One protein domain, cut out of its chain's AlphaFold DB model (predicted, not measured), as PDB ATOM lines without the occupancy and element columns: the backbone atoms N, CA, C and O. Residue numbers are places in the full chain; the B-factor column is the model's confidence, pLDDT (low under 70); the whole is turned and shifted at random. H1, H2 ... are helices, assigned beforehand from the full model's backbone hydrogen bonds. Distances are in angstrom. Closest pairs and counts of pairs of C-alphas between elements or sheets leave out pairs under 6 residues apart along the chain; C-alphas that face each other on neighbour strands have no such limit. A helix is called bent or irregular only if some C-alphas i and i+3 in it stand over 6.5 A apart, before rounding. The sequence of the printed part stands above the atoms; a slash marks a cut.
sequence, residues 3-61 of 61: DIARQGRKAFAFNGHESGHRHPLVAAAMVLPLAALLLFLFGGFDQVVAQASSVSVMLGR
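What this domain is: This is residues 3 to 61 of the 61 residues of an uncharacterized protein of Streptomyces sp. ICC1 (UniProt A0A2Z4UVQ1). Three helices are strung end to end as an open hook, with H2 in the middle, H1 folded back from one end of H2 as an open V, and H3 leading away from the other end of H2 at a corner. The helices meet only near the turns that join them, and no helix touches another. The printed part has 59 residues with three named helices, in the order H1, H2, H3, and no named strand; the class is all helix. The whole is extended, with a radius of gyration of the C-alphas of 16.7 A, and its C-alphas span 52 by 26 by 18 A, only just elongated.

Where its parts are: H2, the longest helix by residues, is residues 24 to 41 and measures 25.5 A from C-alpha 24 at (-34.378, -10.016, -15.562) to C-alpha 41 at (-46.495, -29.453, -4.268). It has a kink of 35 degrees near residue 31; it is neither bent nor irregular, but only just: C-alphas 30 and 33 are 6.5 A apart. H1, residues 3 to 18, measures 21.9 A, begins at C-alpha 3 at (-29.129, -33.600, -24.238) and has a kink of 25 degrees near residue 10. H3, residues 44 to 59, measures 22.7 A and ends at C-alpha 59 at (-21.598, -44.463, 3.224).

How they stand to each other: H2 is close to H1 but not clearly touching it; their closest C-alphas, those of Gly 16 and Pro 24, are 5.9 A apart. The lines of H1 and H2 stand at a steep tilt of 36 degrees, only just past shallow, and they run opposite ways, with centres 16.0 A apart. H2 and H3 are also close but not clearly touching, their closest C-alphas being those of Leu 39 and Phe 45, 7.3 A apart. H2 and H3 run the same way at a steep tilt of 66 degrees, with centres 24.9 A apart. H1 and H3 are apart. In H3 every O i to N i+4 pair is within hydrogen-bond range; in H1 10 of 12 are, and in H2 12 of 14.

The domain as a whole: The two C-alphas farthest apart, those of Arg 22 and Arg 61, are 52.3 A from each other. Residues 45 to 61, of which 45 to 59 belong to H3, stand free, and so do residues 3 to 14 of H1. The printed part has no cut and ends at residue 61, the chain's last. The links from H1 to H2, with 5 residues, and from H2 to H3, with 2, are tight. The mean pLDDT of the printed part is 72.5; residues 3 to 24, residue 44 and residue 61 are under 70.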
ATOM      1  N   ASP A   3     -29.006 -34.983 -23.769       57.25
ATOM      2  CA  ASP A   3     -29.129 -33.600 -24.238       57.25
ATOM      3  C   ASP A   3     -30.343 -32.864 -23.651       57.25
ATOM      4  O   ASP A   3     -30.292 -31.659 -23.406       57.25
ATOM      5  N   ILE A   4     -31.403 -33.604 -23.313       61.97
ATOM      6  CA  ILE A   4     -32.684 -33.067 -22.822       61.97
ATOM      7  C   ILE A   4     -32.538 -32.327 -21.483       61.97
ATOM      8  O   ILE A   4     -33.051 -31.220 -21.321       61.97
ATOM      9  N   ALA A   5     -31.775 -32.885 -20.536       60.25
ATOM     10  CA  ALA A   5     -31.575 -32.275 -19.217       60.25
ATOM     11  C   ALA A   5     -30.709 -31.002 -19.273       60.25
ATOM     12  O   ALA A   5     -30.832 -30.110 -18.428       60.25
ATOM     13  N   ARG A   6     -29.827 -30.897 -20.275       59.06
ATOM     14  CA  ARG A   6     -28.952 -29.732 -20.458       59.06
ATOM     15  C   ARG A   6     -29.660 -28.603 -21.209       59.06
ATOM     16  O   ARG A   6     -29.414 -27.436 -20.902       59.06
ATOM     17  N   GLN A   7     -30.560 -28.950 -22.131       63.09
ATOM     18  CA  GLN A   7     -31.351 -28.014 -22.933       63.09
ATOM     19  C   GLN A   7     -32.199 -27.080 -22.054       63.09
ATOM     20  O   GLN A   7     -32.132 -25.863 -22.216       63.09
ATOM     21  N   GLY A   8     -32.922 -27.625 -21.067       60.44
ATOM     22  CA  GLY A   8     -33.784 -26.829 -20.180       60.44
ATOM     23  C   GLY A   8     -33.007 -25.832 -19.315       60.44
ATOM     24  O   GLY A   8     -33.433 -24.694 -19.126       60.44
ATOM     25  N   ARG A   9     -31.808 -26.217 -18.859       61.91
ATOM     26  CA  ARG A   9     -30.932 -25.349 -18.056       61.91
ATOM     27  C   ARG A   9     -30.336 -24.211 -18.887       61.91
ATOM     28  O   ARG A   9     -30.222 -23.088 -18.405       61.91
ATOM     29  N   LYS A  10     -29.979 -24.502 -20.141       59.47
ATOM     30  CA  LYS A  10     -29.499 -23.492 -21.090       59.47
ATOM     31  C   LYS A  10     -30.602 -22.528 -21.506       59.47
ATOM     32  O   LYS A  10     -30.311 -21.348 -21.574       59.47
ATOM     33  N   ALA A  11     -31.833 -22.995 -21.723       63.16
ATOM     34  CA  ALA A  11     -32.964 -22.136 -22.081       63.16
ATOM     35  C   ALA A  11     -33.286 -21.102 -20.984       63.16
ATOM     36  O   ALA A  11     -33.515 -19.935 -21.292       63.16
ATOM     37  N   PHE A  12     -33.206 -21.493 -19.706       63.47
ATOM     38  CA  PHE A  12     -33.316 -20.558 -18.578       63.47
ATOM     39  C   PHE A  12     -32.172 -19.535 -18.538       63.47
ATOM     40  O   PHE A  12     -32.407 -18.351 -18.311       63.47
ATOM     41  N   ALA A  13     -30.937 -19.982 -18.782       63.72
ATOM     42  CA  ALA A  13     -29.768 -19.104 -18.809       63.72
ATOM     43  C   ALA A  13     -29.769 -18.146 -20.018       63.72
ATOM     44  O   ALA A  13     -29.357 -16.997 -19.884       63.72
ATOM     45  N   PHE A  14     -30.260 -18.602 -21.173       60.94
ATOM     46  CA  PHE A  14     -30.407 -17.807 -22.395       60.94
ATOM     47  C   PHE A  14     -31.473 -16.718 -22.229       60.94
ATOM     48  O   PHE A  14     -31.193 -15.552 -22.477       60.94
ATOM     49  N   ASN A  15     -32.645 -17.059 -21.682       62.00
ATOM     50  CA  ASN A  15     -33.718 -16.093 -21.421       62.00
ATOM     51  C   ASN A  15     -33.273 -14.960 -20.460       62.00
ATOM     52  O   ASN A  15     -33.693 -13.809 -20.586       62.00
ATOM     53  N   GLY A  16     -32.346 -15.259 -19.539       57.69
ATOM     54  CA  GLY A  16     -31.741 -14.268 -18.643       57.69
ATOM     55  C   GLY A  16     -30.695 -13.348 -19.290       57.69
ATOM     56  O   GLY A  16     -30.532 -12.222 -18.829       57.69
ATOM     57  N   HIS A  17     -29.997 -13.795 -20.340       59.12
ATOM     58  CA  HIS A  17     -28.958 -13.008 -21.021       59.12
ATOM     59  C   HIS A  17     -29.541 -12.101 -22.122       59.12
ATOM     60  O   HIS A  17     -29.001 -11.031 -22.395       59.12
ATOM     61  N   GLU A  18     -30.659 -12.506 -22.731       60.16
ATOM     62  CA  GLU A  18     -31.296 -11.813 -23.864       60.16
ATOM     63  C   GLU A  18     -32.300 -10.726 -23.436       60.16
ATOM     64  O   GLU A  18     -32.569  -9.786 -24.187       60.16
ATOM     65  N   SER A  19     -32.815 -10.793 -22.203       60.91
ATOM     66  CA  SER A  19     -33.720  -9.791 -21.616       60.91
ATOM     67  C   SER A  19     -32.959  -8.535 -21.166       60.91
ATOM     68  O   SER A  19     -32.696  -8.321 -19.981       60.91
ATOM     69  N   GLY A  20     -32.570  -7.707 -22.135       57.88
ATOM     70  CA  GLY A  20     -31.710  -6.535 -21.979       57.88
ATOM     71  C   GLY A  20     -31.986  -5.655 -20.749       57.88
ATOM     72  O   GLY A  20     -33.100  -5.191 -20.530       57.88
ATOM     73  N   HIS A  21     -30.926  -5.414 -19.973       63.88
ATOM     74  CA  HIS A  21     -30.648  -4.329 -19.016       63.88
ATOM     75  C   HIS A  21     -31.695  -3.880 -17.960       63.88
ATOM     76  O   HIS A  21     -31.278  -3.205 -17.021       63.88
ATOM     77  N   ARG A  22     -32.994  -4.234 -18.014       64.75
ATOM     78  CA  ARG A  22     -34.004  -3.879 -16.981       64.75
ATOM     79  C   ARG A  22     -35.128  -4.899 -16.711       64.75
ATOM     80  O   ARG A  22     -35.867  -4.689 -15.756       64.75
ATOM     81  N   HIS A  23     -35.247  -6.019 -17.432       65.38
ATOM     82  CA  HIS A  23     -36.307  -7.019 -17.169       65.38
ATOM     83  C   HIS A  23     -35.938  -8.371 -16.508       65.38
ATOM     84  O   HIS A  23     -36.869  -9.142 -16.253       65.38
ATOM     85  N   PRO A  24     -34.679  -8.691 -16.123       66.81
ATOM     86  CA  PRO A  24     -34.378 -10.016 -15.562       66.81
ATOM     87  C   PRO A  24     -35.068 -10.248 -14.210       66.81
ATOM     88  O   PRO A  24     -35.500 -11.355 -13.896       66.81
ATOM     89  N   LEU A  25     -35.238  -9.180 -13.430       74.50
ATOM     90  CA  LEU A  25     -35.850  -9.236 -12.105       74.50
ATOM     91  C   LEU A  25     -37.373  -9.416 -12.184       74.50
ATOM     92  O   LEU A  25     -37.947 -10.129 -11.370       74.50
ATOM     93  N   VAL A  26     -38.016  -8.838 -13.206       77.31
ATOM     94  CA  VAL A  26     -39.462  -8.989 -13.451       77.31
ATOM     95  C   VAL A  26     -39.789 -10.412 -13.904       77.31
ATOM     96  O   VAL A  26     -40.733 -11.016 -13.401       77.31
ATOM     97  N   ALA A  27     -38.978 -10.981 -14.801       78.31
ATOM     98  CA  ALA A  27     -39.142 -12.364 -15.245       78.31
ATOM     99  C   ALA A  27     -38.963 -13.356 -14.084       78.31
ATOM    100  O   ALA A  27     -39.789 -14.253 -13.894       78.31
ATOM    101  N   ALA A  28     -37.928 -13.151 -13.260       78.75
ATOM    102  CA  ALA A  28     -37.723 -13.935 -12.049       78.75
ATOM    103  C   ALA A  28     -38.901 -13.783 -11.080       78.75
ATOM    104  O   ALA A  28     -39.416 -14.790 -10.613       78.75
ATOM    105  N   ALA A  29     -39.389 -12.564 -10.833       84.00
ATOM    106  CA  ALA A  29     -40.526 -12.323  -9.945       84.00
ATOM    107  C   ALA A  29     -41.815 -13.026 -10.404       84.00
ATOM    108  O   ALA A  29     -42.622 -13.408  -9.561       84.00
ATOM    109  N   MET A  30     -42.001 -13.238 -11.713       82.44
ATOM    110  CA  MET A  30     -43.167 -13.956 -12.234       82.44
ATOM    111  C   MET A  30     -43.011 -15.485 -12.174       82.44
ATOM    112  O   MET A  30     -43.976 -16.193 -11.893       82.44
ATOM    113  N   VAL A  31     -41.806 -16.012 -12.413       81.81
ATOM    114  CA  VAL A  31     -41.544 -17.465 -12.414       81.81
ATOM    115  C   VAL A  31     -41.282 -18.016 -11.010       81.81
ATOM    116  O   VAL A  31     -41.629 -19.162 -10.727       81.81
ATOM    117  N   LEU A  32     -40.705 -17.212 -10.117       86.75
ATOM    118  CA  LEU A  32     -40.410 -17.574  -8.731       86.75
ATOM    119  C   LEU A  32     -41.626 -18.134  -7.971       86.75
ATOM    120  O   LEU A  32     -41.472 -19.192  -7.360       86.75
ATOM    121  N   PRO A  33     -42.829 -17.519  -8.015       86.62
ATOM    122  CA  PRO A  33     -43.996 -18.078  -7.336       86.62
ATOM    123  C   PRO A  33     -44.404 -19.439  -7.907       86.62
ATOM    124  O   PRO A  33     -44.736 -20.344  -7.143       86.62
ATOM    125  N   LEU A  34     -44.313 -19.635  -9.225       85.94
ATOM    126  CA  LEU A  34     -44.598 -20.931  -9.842       85.94
ATOM    127  C   LEU A  34     -43.561 -21.988  -9.427       85.94
ATOM    128  O   LEU A  34     -43.931 -23.102  -9.071       85.94
ATOM    129  N   ALA A  35     -42.274 -21.639  -9.411       84.31
ATOM    130  CA  ALA A  35     -41.204 -22.532  -8.970       84.31
ATOM    131  C   ALA A  35     -41.352 -22.927  -7.491       84.31
ATOM    132  O   ALA A  35     -41.167 -24.093  -7.146       84.31
ATOM    133  N   ALA A  36     -41.733 -21.980  -6.631       88.62
ATOM    134  CA  ALA A  36     -42.016 -22.237  -5.223       88.62
ATOM    135  C   ALA A  36     -43.228 -23.166  -5.048       88.62
ATOM    136  O   ALA A  36     -43.143 -24.132  -4.292       88.62
ATOM    137  N   LEU A  37     -44.319 -22.929  -5.787       88.56
ATOM    138  CA  LEU A  37     -45.493 -23.808  -5.790       88.56
ATOM    139  C   LEU A  37     -45.144 -25.225  -6.247       88.56
ATOM    140  O   LEU A  37     -45.597 -26.188  -5.637       88.56
ATOM    141  N   LEU A  38     -44.317 -25.365  -7.284       84.81
ATOM    142  CA  LEU A  38     -43.860 -26.669  -7.762       84.81
ATOM    143  C   LEU A  38     -42.970 -27.367  -6.722       84.81
ATOM    144  O   LEU A  38     -43.194 -28.534  -6.414       84.81
ATOM    145  N   LEU A  39     -42.003 -26.670  -6.120       83.69
ATOM    146  CA  LEU A  39     -41.179 -27.236  -5.045       83.69
ATOM    147  C   LEU A  39     -42.021 -27.692  -3.847       83.69
ATOM    148  O   LEU A  39     -41.741 -28.747  -3.274       83.69
ATOM    149  N   PHE A  40     -43.049 -26.918  -3.497       85.75
ATOM    150  CA  PHE A  40     -43.963 -27.220  -2.401       85.75
ATOM    151  C   PHE A  40     -44.874 -28.413  -2.717       85.75
ATOM    152  O   PHE A  40     -44.935 -29.357  -1.935       85.75
ATOM    153  N   LEU A  41     -45.534 -28.414  -3.880       83.69
ATOM    154  CA  LEU A  41     -46.495 -29.453  -4.268       83.69
ATOM    155  C   LEU A  41     -45.830 -30.818  -4.484       83.69
ATOM    156  O   LEU A  41     -46.406 -31.846  -4.145       83.69
ATOM    157  N   PHE A  42     -44.615 -30.829  -5.032       76.94
ATOM    158  CA  PHE A  42     -43.866 -32.060  -5.288       76.94
ATOM    159  C   PHE A  42     -42.997 -32.507  -4.100       76.94
ATOM    160  O   PHE A  42     -42.292 -33.513  -4.208       76.94
ATOM    161  N   GLY A  43     -43.020 -31.776  -2.977       71.75
ATOM    162  CA  GLY A  43     -42.252 -32.122  -1.777       71.75
ATOM    163  C   GLY A  43     -40.739 -32.134  -2.012       71.75
ATOM    164  O   GLY A  43     -40.027 -32.948  -1.430       71.75
ATOM    165  N   GLY A  44     -40.234 -31.262  -2.894       69.62
ATOM    166  CA  GLY A  44     -38.872 -31.345  -3.433       69.62
ATOM    167  C   GLY A  44     -37.762 -31.301  -2.379       69.62
ATOM    168  O   GLY A  44     -36.688 -31.847  -2.603       69.62
ATOM    169  N   PHE A  45     -38.016 -30.699  -1.215       72.12
ATOM    170  CA  PHE A  45     -37.057 -30.679  -0.112       72.12
ATOM    171  C   PHE A  45     -37.030 -32.006   0.657       72.12
ATOM    172  O   PHE A  45     -35.960 -32.547   0.921       72.12
ATOM    173  N   ASP A  46     -38.202 -32.566   0.951       74.38
ATOM    174  CA  ASP A  46     -38.333 -33.815   1.704       74.38
ATOM    175  C   ASP A  46     -37.787 -35.004   0.904       74.38
ATOM    176  O   ASP A  46     -37.009 -35.808   1.415       74.38
ATOM    177  N   GLN A  47     -38.064 -35.038  -0.404       75.69
ATOM    178  CA  GLN A  47     -37.554 -36.088  -1.287       75.69
ATOM    179  C   GLN A  47     -36.027 -36.046  -1.452       75.69
ATOM    180  O   GLN A  47     -35.388 -37.097  -1.493       75.69
ATOM    181  N   VAL A  48     -35.419 -34.853  -1.492       72.81
ATOM    182  CA  VAL A  48     -33.952 -34.702  -1.535       72.81
ATOM    183  C   VAL A  48     -33.319 -35.111  -0.207       72.81
ATOM    184  O   VAL A  48     -32.289 -35.782  -0.219       72.81
ATOM    185  N   VAL A  49     -33.931 -34.764   0.929       79.88
ATOM    186  CA  VAL A  49     -33.467 -35.198   2.258       79.88
ATOM    187  C   VAL A  49     -33.580 -36.717   2.401       79.88
ATOM    188  O   VAL A  49     -32.631 -37.352   2.860       79.88
ATOM    189  N   ALA A  50     -34.674 -37.322   1.938       81.81
ATOM    190  CA  ALA A  50     -34.857 -38.772   1.933       81.81
ATOM    191  C   ALA A  50     -33.822 -39.481   1.037       81.81
ATOM    192  O   ALA A  50     -33.205 -40.467   1.454       81.81
ATOM    193  N   GLN A  51     -33.559 -38.950  -0.164       75.19
ATOM    194  CA  GLN A  51     -32.506 -39.460  -1.051       75.19
ATOM    195  C   GLN A  51     -31.108 -39.313  -0.440       75.19
ATOM    196  O   GLN A  51     -30.333 -40.270  -0.441       75.19
ATOM    197  N   ALA A  52     -30.779 -38.138   0.099       77.50
ATOM    198  CA  ALA A  52     -29.484 -37.864   0.715       77.50
ATOM    199  C   ALA A  52     -29.257 -38.729   1.961       77.50
ATOM    200  O   ALA A  52     -28.153 -39.231   2.178       77.50
ATOM    201  N   SER A  53     -30.313 -38.965   2.742       77.19
ATOM    202  CA  SER A  53     -30.267 -39.850   3.901       77.19
ATOM    203  C   SER A  53     -29.955 -41.287   3.484       77.19
ATOM    204  O   SER A  53     -29.059 -41.903   4.059       77.19
ATOM    205  N   SER A  54     -30.576 -41.791   2.413       80.00
ATOM    206  CA  SER A  54     -30.277 -43.130   1.891       80.00
ATOM    207  C   SER A  54     -28.801 -43.288   1.491       80.00
ATOM    208  O   SER A  54     -28.174 -44.296   1.818       80.00
ATOM    209  N   VAL A  55     -28.201 -42.251   0.890       74.31
ATOM    210  CA  VAL A  55     -26.767 -42.226   0.550       74.31
ATOM    211  C   VAL A  55     -25.888 -42.165   1.802       74.31
ATOM    212  O   VAL A  55     -24.921 -42.918   1.899       74.31
ATOM    213  N   SER A  56     -26.235 -41.338   2.792       75.62
ATOM    214  CA  SER A  56     -25.505 -41.302   4.070       75.62
ATOM    215  C   SER A  56     -25.532 -42.653   4.794       75.62
ATOM    216  O   SER A  56     -24.522 -43.083   5.342       75.62
ATOM    217  N   VAL A  57     -26.650 -43.379   4.707       81.25
ATOM    218  CA  VAL A  57     -26.829 -44.719   5.284       81.25
ATOM    219  C   VAL A  57     -26.062 -45.791   4.494       81.25
ATOM    220  O   VAL A  57     -25.746 -46.843   5.046       81.25
ATOM    221  N   MET A  58     -25.742 -45.547   3.218       82.50
ATOM    222  CA  MET A  58     -24.860 -46.397   2.404       82.50
ATOM    223  C   MET A  58     -23.366 -46.103   2.602       82.50
ATOM    224  O   MET A  58     -22.576 -47.022   2.435       82.50
ATOM    225  N   LEU A  59     -22.987 -44.868   2.949       79.00
ATOM    226  CA  LEU A  59     -21.598 -44.463   3.224       79.00
ATOM    227  C   LEU A  59     -21.169 -44.671   4.686       79.00
ATOM    228  O   LEU A  59     -19.977 -44.695   4.968       79.00
ATOM    229  N   GLY A  60     -22.127 -44.753   5.612       71.94
ATOM    230  CA  GLY A  60     -21.880 -44.930   7.048       71.94
ATOM    231  C   GLY A  60     -21.862 -46.382   7.531       71.94
ATOM    232  O   GLY A  60     -21.720 -46.607   8.731       71.94
ATOM    233  N   ARG A  61     -22.039 -47.348   6.626       61.59
ATOM    234  CA  ARG A  61     -21.842 -48.779   6.889       61.59
ATOM    235  C   ARG A  61     -20.562 -49.253   6.212       61.59
ATOM    236  O   ARG A  61     -20.002 -50.254   6.697       61.59
TER     237      ARG A  61